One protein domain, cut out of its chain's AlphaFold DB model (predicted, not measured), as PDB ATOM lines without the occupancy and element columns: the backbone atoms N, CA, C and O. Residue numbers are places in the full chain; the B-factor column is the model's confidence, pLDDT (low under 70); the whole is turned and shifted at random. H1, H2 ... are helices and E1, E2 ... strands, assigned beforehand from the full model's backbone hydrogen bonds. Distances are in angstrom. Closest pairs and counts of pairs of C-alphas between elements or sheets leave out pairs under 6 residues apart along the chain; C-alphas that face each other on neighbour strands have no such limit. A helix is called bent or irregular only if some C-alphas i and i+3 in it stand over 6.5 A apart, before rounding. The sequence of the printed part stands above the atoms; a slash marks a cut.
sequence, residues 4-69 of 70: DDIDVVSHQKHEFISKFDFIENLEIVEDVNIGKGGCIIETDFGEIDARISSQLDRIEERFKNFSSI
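This is residues 4 to 69 of the 70 residues of the protein "Flagellar assembly protein fliH" of Borrelia duttonii CR2A (UniProt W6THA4). What shape do these atoms make? A small body holds helix H1 at one end and the hairpin of E1 and E2, joined by a long winding stretch without a named element, residues 18 to 39. From the hairpin's side of the body, away from H1, residues 56 to 69 stick out as an arm, of which 56 to 67 belong to H2. What is the make-up? The 66 printed residues include two named helices and two named strands, in the order H1, E1, E2, H2; the class is mixed, and the sheet, E1 - E2, is antiparallel. How compact is it? It is loose, with a radius of gyration of the C-alphas of 15.6 A, and elongated, spanning 47 by 26 by 18 A.

How does H1, residues 4 to 17, stand to E2, residues 46 to 49, and H2, residues 52 to 67? H1 is apart from both. How is E2 paired? It forms an antiparallel hairpin with E1, residues 40 to 43, at 164 degrees between directions. N 41 and O 48 are 3.0 A apart and N 48 and O 41 2.8 A, within hydrogen-bond range; E1 and H2 are apart. How are the helix backbones formed? In H2 every O i to N i+4 pair is within hydrogen-bond range, in H1 7 of 10.

Where does H1 begin, and is it even? C-alpha 4 is at (164.523, 127.154, 183.859), and H1 is 20.6 A long; it is irregular, with C-alphas 11 and 14 7.4 A apart. How long are the others? E1 measures 9.9 A, E2 10.0 A and H2 22.8 A, ending with C-alpha 67 at (144.728, 130.816, 214.737).

How far does it reach? The two C-alphas farthest apart, those of His 14 and Ile 69, are 47.8 A apart. How are the links? H1 to E1 is a long link of 22 residues; E1 to E2 and E2 to H2 are tight. Is there a cut or low confidence? The printed part has no cut, and residue 69 alone has a pLDDT under 70.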
ATOM      1  N   ASP A   4     165.000 128.400 184.468       90.81
ATOM      2  CA  ASP A   4     164.523 127.154 183.859       90.81
ATOM      3  C   ASP A   4     163.166 127.331 183.151       90.81
ATOM      4  O   ASP A   4     162.757 126.473 182.366       90.81
ATOM      5  N   ASP A   5     162.474 128.444 183.409       89.31
ATOM      6  CA  ASP A   5     161.176 128.766 182.817       89.31
ATOM      7  C   ASP A   5     161.303 129.683 181.584       89.31
ATOM      8  O   ASP A   5     160.331 129.851 180.840       89.31
ATOM      9  N   ILE A   6     162.485 130.265 181.331       87.81
ATOM     10  CA  ILE A   6     162.705 131.245 180.252       87.81
ATOM     11  C   ILE A   6     162.393 130.648 178.889       87.81
ATOM     12  O   ILE A   6     161.643 131.249 178.118       87.81
ATOM     13  N   ASP A   7     162.932 129.465 178.599       88.06
ATOM     14  CA  ASP A   7     162.738 128.823 177.303       88.06
ATOM     15  C   ASP A   7     161.258 128.519 177.078       88.06
ATOM     16  O   ASP A   7     160.695 128.873 176.044       88.06
ATOM     17  N   VAL A   8     160.596 127.921 178.068       88.06
ATOM     18  CA  VAL A   8     159.186 127.521 177.972       88.06
ATOM     19  C   VAL A   8     158.292 128.728 177.692       88.06
ATOM     20  O   VAL A   8     157.472 128.695 176.771       88.06
ATOM     21  N   VAL A   9     158.472 129.815 178.444       87.12
ATOM     22  CA  VAL A   9     157.639 131.014 178.297       87.12
ATOM     23  C   VAL A   9     157.989 131.786 177.027       87.12
ATOM     24  O   VAL A   9     157.085 132.265 176.343       87.12
ATOM     25  N   SER A  10     159.261 131.834 176.629       86.31
ATOM     26  CA  SER A  10     159.676 132.475 175.375       86.31
ATOM     27  C   SER A  10     159.066 131.798 174.145       86.31
ATOM     28  O   SER A  10     158.620 132.493 173.231       86.31
ATOM     29  N   HIS A  11     158.955 130.464 174.135       86.50
ATOM     30  CA  HIS A  11     158.309 129.733 173.037       86.50
ATOM     31  C   HIS A  11     156.801 130.006 172.937       86.50
ATOM     32  O   HIS A  11     156.246 129.986 171.840       86.50
ATOM     33  N   GLN A  12     156.130 130.287 174.058       83.75
ATOM     34  CA  GLN A  12     154.691 130.588 174.088       83.75
ATOM     35  C   GLN A  12     154.372 132.084 174.004       83.75
ATOM     36  O   GLN A  12     153.211 132.464 173.832       83.75
ATOM     37  N   LYS A  13     155.394 132.943 174.079       82.75
ATOM     38  CA  LYS A  13     155.276 134.403 174.137       82.75
ATOM     39  C   LYS A  13     154.389 134.978 173.034       82.75
ATOM     40  O   LYS A  13     153.510 135.783 173.320       82.75
ATOM     41  N   HIS A  14     154.601 134.564 171.784       79.19
ATOM     42  CA  HIS A  14     153.836 135.085 170.646       79.19
ATOM     43  C   HIS A  14     152.342 134.761 170.739       79.19
ATOM     44  O   HIS A  14     151.511 135.637 170.513       79.19
ATOM     45  N   GLU A  15     151.998 133.524 171.105       81.88
ATOM     46  CA  GLU A  15     150.601 133.122 171.284       81.88
ATOM     47  C   GLU A  15     149.976 133.849 172.480       81.88
ATOM     48  O   GLU A  15     148.833 134.294 172.413       81.88
ATOM     49  N   PHE A  16     150.732 134.017 173.566       78.88
ATOM     50  CA  PHE A  16     150.267 134.711 174.759       78.88
ATOM     51  C   PHE A  16     149.971 136.190 174.488       78.88
ATOM     52  O   PHE A  16     148.865 136.635 174.773       78.88
ATOM     53  N   ILE A  17     150.898 136.929 173.867       77.44
ATOM     54  CA  ILE A  17     150.697 138.346 173.502       77.44
ATOM     55  C   ILE A  17     149.507 138.495 172.553       77.44
ATOM     56  O   ILE A  17     148.700 139.399 172.731       77.44
ATOM     57  N   SER A  18     149.334 137.577 171.595       81.12
ATOM     58  CA  SER A  18     148.209 137.637 170.650       81.12
ATOM     59  C   SER A  18     146.823 137.549 171.306       81.12
ATOM     60  O   SER A  18     145.828 137.868 170.664       81.12
ATOM     61  N   LYS A  19     146.741 137.123 172.575       84.50
ATOM     62  CA  LYS A  19     145.492 137.057 173.349       84.50
ATOM     63  C   LYS A  19     145.165 138.361 174.083       84.50
ATOM     64  O   LYS A  19     144.069 138.469 174.628       84.50
ATOM     65  N   PHE A  20     146.087 139.323 174.124       80.62
ATOM     66  CA  PHE A  20     145.932 140.567 174.872       80.62
ATOM     67  C   PHE A  20     146.254 141.776 173.990       80.62
ATOM     68  O   PHE A  20     147.413 142.127 173.793       80.62
ATOM     69  N   ASP A  21     145.212 142.471 173.534       78.25
ATOM     70  CA  ASP A  21     145.330 143.618 172.619       78.25
ATOM     71  C   ASP A  21     146.043 144.846 173.223       78.25
ATOM     72  O   ASP A  21     146.384 145.779 172.502       78.25
ATOM     73  N   PHE A  22     146.251 144.877 174.542       80.56
ATOM     74  CA  PHE A  22     146.832 146.015 175.266       80.56
ATOM     75  C   PHE A  22     148.320 145.848 175.609       80.56
ATOM     76  O   PHE A  22     148.923 146.770 176.153       80.56
ATOM     77  N   ILE A  23     148.918 144.679 175.350       82.12
ATOM     78  CA  ILE A  23     150.337 144.444 175.638       82.12
ATOM     79  C   ILE A  23     151.155 144.915 174.433       82.12
ATOM     80  O   ILE A  23     151.312 144.185 173.458       82.12
ATOM     81  N   GLU A  24     151.680 146.139 174.499       79.00
ATOM     82  CA  GLU A  24     152.508 146.705 173.424       79.00
ATOM     83  C   GLU A  24     153.908 146.083 173.381       79.00
ATOM     84  O   GLU A  24     154.413 145.743 172.313       79.00
ATOM     85  N   ASN A  25     154.529 145.906 174.550       82.25
ATOM     86  CA  ASN A  25     155.862 145.338 174.697       82.25
ATOM     87  C   ASN A  25     155.887 144.373 175.883       82.25
ATOM     88  O   ASN A  25     155.416 144.691 176.970       82.25
ATOM     89  N   LEU A  26     156.462 143.191 175.667       86.00
ATOM     90  CA  LEU A  26     156.724 142.211 176.715       86.00
ATOM     91  C   LEU A  26     158.191 141.811 176.631       86.00
ATOM     92  O   LEU A  26     158.626 141.255 175.619       86.00
ATOM     93  N   GLU A  27     158.939 142.053 177.696       89.50
ATOM     94  CA  GLU A  27     160.298 141.557 177.873       89.50
ATOM     95  C   GLU A  27     160.294 140.469 178.945       89.50
ATOM     96  O   GLU A  27     159.580 140.558 179.940       89.50
ATOM     97  N   ILE A  28     161.052 139.404 178.702       90.19
ATOM     98  CA  ILE A  28     161.202 138.308 179.651       90.19
ATOM     99  C   ILE A  28     162.639 138.361 180.144       90.19
ATOM    100  O   ILE A  28     163.561 138.143 179.362       90.19
ATOM    101  N   VAL A  29     162.808 138.653 181.432       92.69
ATOM    102  CA  VAL A  29     164.120 138.785 182.073       92.69
ATOM    103  C   VAL A  29     164.301 137.660 183.086       92.69
ATOM    104  O   VAL A  29     163.414 137.388 183.905       92.69
ATOM    105  N   GLU A  30     165.445 136.986 183.027       93.25
ATOM    106  CA  GLU A  30     165.830 135.972 184.006       93.25
ATOM    107  C   GLU A  30     166.220 136.600 185.348       93.25
ATOM    108  O   GLU A  30     166.837 137.657 185.409       93.25
ATOM    109  N   ASP A  31     165.844 135.942 186.442       94.38
ATOM    110  CA  ASP A  31     166.225 136.332 187.795       94.38
ATOM    111  C   ASP A  31     166.450 135.083 188.648       94.38
ATOM    112  O   ASP A  31     165.534 134.294 188.902       94.38
ATOM    113  N   VAL A  32     167.691 134.922 189.107       91.94
ATOM    114  CA  VAL A  32     168.149 133.794 189.930       91.94
ATOM    115  C   VAL A  32     167.552 133.791 191.337       91.94
ATOM    116  O   VAL A  32     167.553 132.754 191.998       91.94
ATOM    117  N   ASN A  33     167.022 134.923 191.801       93.56
ATOM    118  CA  ASN A  33     166.369 135.032 193.106       93.56
ATOM    119  C   ASN A  33     164.917 134.541 193.072       93.56
ATOM    120  O   ASN A  33     164.275 134.417 194.119       93.56
ATOM    121  N   ILE A  34     164.379 134.260 191.883       95.19
ATOM    122  CA  ILE A  34     163.017 133.775 191.702       95.19
ATOM    123  C   ILE A  34     163.040 132.254 191.545       95.19
ATOM    124  O   ILE A  34     163.655 131.706 190.632       95.19
ATOM    125  N   GLY A  35     162.341 131.561 192.447       94.81
ATOM    126  CA  GLY A  35     162.140 130.115 192.361       94.81
ATOM    127  C   GLY A  35     161.268 129.706 191.168       94.81
ATOM    128  O   GLY A  35     160.515 130.518 190.627       94.81
ATOM    129  N   LYS A  36     161.356 128.428 190.778       94.38
ATOM    130  CA  LYS A  36     160.598 127.845 189.655       94.38
ATOM    131  C   LYS A  36     159.101 128.144 189.728       94.38
ATOM    132  O   LYS A  36     158.503 128.078 190.803       94.38
ATOM    133  N   GLY A  37     158.503 128.435 188.577       91.81
ATOM    134  CA  GLY A  37     157.088 128.766 188.419       91.81
ATOM    135  C   GLY A  37     156.698 130.156 188.927       91.81
ATOM    136  O   GLY A  37     155.532 130.527 188.833       91.81
ATOM    137  N   GLY A  38     157.641 130.921 189.484       94.19
ATOM    138  CA  GLY A  38     157.422 132.289 189.936       94.19
ATOM    139  C   GLY A  38     157.877 133.329 188.914       94.19
ATOM    140  O   GLY A  38     158.821 133.124 188.146       94.19
ATOM    141  N   CYS A  39     157.255 134.503 188.966       95.19
ATOM    142  CA  CYS A  39     157.714 135.690 188.254       95.19
ATOM    143  C   CYS A  39     157.402 136.969 189.041       95.19
ATOM    144  O   CYS A  39     156.651 136.958 190.016       95.19
ATOM    145  N   ILE A  40     158.012 138.063 188.603       95.81
ATOM    146  CA  ILE A  40     157.639 139.429 188.955       95.81
ATOM    147  C   ILE A  40     157.207 140.082 187.644       95.81
ATOM    148  O   ILE A  40     157.838 139.845 186.611       95.81
ATOM    149  N   ILE A  41     156.109 140.835 187.676       93.44
ATOM    150  CA  ILE A  41     155.602 141.567 186.514       93.44
ATOM    151  C   ILE A  41     155.764 143.052 186.803       93.44
ATOM    152  O   ILE A  41     155.116 143.584 187.702       93.44
ATOM    153  N   GLU A  42     156.607 143.714 186.023       93.56
ATOM    154  CA  GLU A  42     156.792 145.160 186.077       93.56
ATOM    155  C   GLU A  42     155.959 145.825 184.983       93.56
ATOM    156  O   GLU A  42     155.948 145.398 183.828       93.56
ATOM    157  N   THR A  43     155.219 146.860 185.368       90.81
ATOM    158  CA  THR A  43     154.380 147.669 184.482       90.81
ATOM    159  C   THR A  43     154.576 149.143 184.814       90.81
ATOM    160  O   THR A  43     155.035 149.484 185.905       90.81
ATOM    161  N   ASP A  44     154.121 150.037 183.938       89.94
ATOM    162  CA  ASP A  44     154.166 151.485 184.192       89.94
ATOM    163  C   ASP A  44     153.355 151.916 185.429       89.94
ATOM    164  O   ASP A  44     153.573 152.991 185.988       89.94
ATOM    165  N   PHE A  45     152.419 151.074 185.878       90.38
ATOM    166  CA  PHE A  45     151.590 151.312 187.062       90.38
ATOM    167  C   PHE A  45     152.169 150.695 188.343       90.38
ATOM    168  O   PHE A  45     151.583 150.855 189.416       90.38
ATOM    169  N   GLY A  46     153.309 150.009 188.245       93.19
ATOM    170  CA  GLY A  46     154.006 149.385 189.362       93.19
ATOM    171  C   GLY A  46     154.322 147.910 189.136       93.19
ATOM    172  O   GLY A  46     154.260 147.387 188.023       93.19
ATOM    173  N   GLU A  47     154.658 147.247 190.237       95.38
ATOM    174  CA  GLU A  47     155.153 145.875 190.265       95.38
ATOM    175  C   GLU A  47     154.115 144.925 190.875       95.38
ATOM    176  O   GLU A  47     153.495 145.212 191.904       95.38
ATOM    177  N   ILE A  48     153.948 143.764 190.250       94.94
ATOM    178  CA  ILE A  48     153.125 142.668 190.749       94.94
ATOM    179  C   ILE A  48     154.049 141.509 191.118       94.94
ATOM    180  O   ILE A  48     154.647 140.859 190.258       94.94
ATOM    181  N   ASP A  49     154.105 141.209 192.414       96.00
ATOM    182  CA  ASP A  49     154.810 140.040 192.932       96.00
ATOM    183  C   ASP A  49     153.952 138.775 192.774       96.00
ATOM    184  O   ASP A  49     152.989 138.555 193.523       96.00
ATOM    185  N   ALA A  50     154.327 137.944 191.801       95.56
ATOM    186  CA  ALA A  50     153.719 136.650 191.516       95.56
ATOM    187  C   ALA A  50     154.630 135.469 191.911       95.56
ATOM    188  O   ALA A  50     154.381 134.331 191.503       95.56
ATOM    189  N   ARG A  51     155.669 135.688 192.731       97.00
ATOM    190  CA  ARG A  51     156.554 134.613 193.205       97.00
ATOM    191  C   ARG A  51     155.764 133.599 194.037       97.00
ATOM    192  O   ARG A  51     154.978 133.970 194.906       97.00
ATOM    193  N   ILE A  52     156.007 132.305 193.809       96.62
ATOM    194  CA  ILE A  52     155.340 131.218 194.550       96.62
ATOM    195  C   ILE A  52     155.620 131.311 196.053       96.62
ATOM    196  O   ILE A  52     154.708 131.119 196.853       96.62
ATOM    197  N   SER A  53     156.848 131.669 196.440       96.88
ATOM    198  CA  SER A  53     157.212 131.900 197.842       96.88
ATOM    199  C   SER A  53     156.326 132.967 198.486       96.88
ATOM    200  O   SER A  53     155.684 132.688 199.490       96.88
ATOM    201  N   SER A  54     156.177 134.132 197.847       97.44
ATOM    202  CA  SER A  54     155.336 135.224 198.351       97.44
ATOM    203  C   SER A  54     153.870 134.813 198.494       97.44
ATOM    204  O   SER A  54     153.181 135.248 199.416       97.44
ATOM    205  N   GLN A  55     153.365 133.974 197.587       96.81
ATOM    206  CA  GLN A  55     152.005 133.442 197.685       96.81
ATOM    207  C   GLN A  55     151.855 132.483 198.874       96.81
ATOM    208  O   GLN A  55     150.875 132.582 199.611       96.81
ATOM    209  N   LEU A  56     152.826 131.589 199.088       97.31
ATOM    210  CA  LEU A  56     152.839 130.666 200.226       97.31
ATOM    211  C   LEU A  56     152.976 131.403 201.561       97.31
ATOM    212  O   LEU A  56     152.234 131.091 202.489       97.31
ATOM    213  N   ASP A  57     153.835 132.420 201.636       97.12
ATOM    214  CA  ASP A  57     154.006 133.257 202.827       97.12
ATOM    215  C   ASP A  57     152.688 133.950 203.197       97.12
ATOM    216  O   ASP A  57     152.256 133.917 204.349       97.12
ATOM    217  N   ARG A  58     151.975 134.504 202.203       95.94
ATOM    218  CA  ARG A  58     150.640 135.095 202.407       95.94
ATOM    219  C   ARG A  58     149.631 134.063 202.903       95.94
ATOM    220  O   ARG A  58     148.800 134.384 203.749       95.94
ATOM    221  N   ILE A  59     149.661 132.839 202.378       96.50
ATOM    222  CA  ILE A  59     148.786 131.756 202.846       96.50
ATOM    223  C   ILE A  59     149.108 131.413 204.308       96.50
ATOM    224  O   ILE A  59     148.194 131.334 205.129       96.50
ATOM    225  N   GLU A  60     150.386 131.253 204.652       96.50
ATOM    226  CA  GLU A  60     150.830 130.966 206.019       96.50
ATOM    227  C   GLU A  60     150.401 132.074 206.991       96.50
ATOM    228  O   GLU A  60     149.856 131.793 208.062       96.50
ATOM    229  N   GLU A  61     150.580 133.336 206.606       96.12
ATOM    230  CA  GLU A  61     150.155 134.491 207.393       96.12
ATOM    231  C   GLU A  61     148.642 134.466 207.651       96.12
ATOM    232  O   GLU A  61     148.190 134.682 208.776       96.12
ATOM    233  N   ARG A  62     147.837 134.122 206.636       94.94
ATOM    234  CA  ARG A  62     146.381 133.981 206.790       94.94
ATOM    235  C   ARG A  62     146.020 132.893 207.798       94.94
ATOM    236  O   ARG A  62     145.119 133.114 208.605       94.94
ATOM    237  N   PHE A  63     146.727 131.763 207.797       94.56
ATOM    238  CA  PHE A  63     146.528 130.710 208.795       94.56
ATOM    239  C   PHE A  63     146.932 131.156 210.207       94.56
ATOM    240  O   PHE A  63     146.161 130.954 211.145       94.56
ATOM    241  N   LYS A  64     148.090 131.811 210.369       93.38
ATOM    242  CA  LYS A  64     148.549 132.351 211.666       93.38
ATOM    243  C   LYS A  64     147.557 133.365 212.235       93.38
ATOM    244  O   LYS A  64     147.165 133.265 213.401       93.38
ATOM    245  N   ASN A  65     147.084 134.281 211.395       91.31
ATOM    246  CA  ASN A  65     146.086 135.274 211.774       91.31
ATOM    247  C   ASN A  65     144.768 134.610 212.184       91.31
ATOM    248  O   ASN A  65     144.196 135.000 213.192       91.31
ATOM    249  N   PHE A  66     144.321 133.570 211.473       89.12
ATOM    250  CA  PHE A  66     143.126 132.814 211.856       89.12
ATOM    251  C   PHE A  66     143.288 132.116 213.213       89.12
ATOM    252  O   PHE A  66     142.398 132.198 214.053       89.12
ATOM    253  N   SER A  67     144.440 131.482 213.459       79.62
ATOM    254  CA  SER A  67     144.728 130.816 214.737       79.62
ATOM    255  C   SER A  67     144.821 131.771 215.927       79.62
ATOM    256  O   SER A  67     144.595 131.347 217.048       79.62
ATOM    257  N   SER A  68     145.112 133.053 215.686       76.00
ATOM    258  CA  SER A  68     145.215 134.080 216.732       76.00
ATOM    259  C   SER A  68     143.853 134.650 217.165       76.00
ATOM    260  O   SER A  68     143.801 135.498 218.052       76.00
ATOM    261  N   ILE A  69     142.760 134.240 216.508       69.06
ATOM    262  CA  ILE A  69     141.384 134.691 216.787       69.06
ATOM    263  C   ILE A  69     140.643 133.694 217.709       69.06
ATOM    264  O   ILE A  69     139.570 134.020 218.219       69.06
TER     265      ILE A  69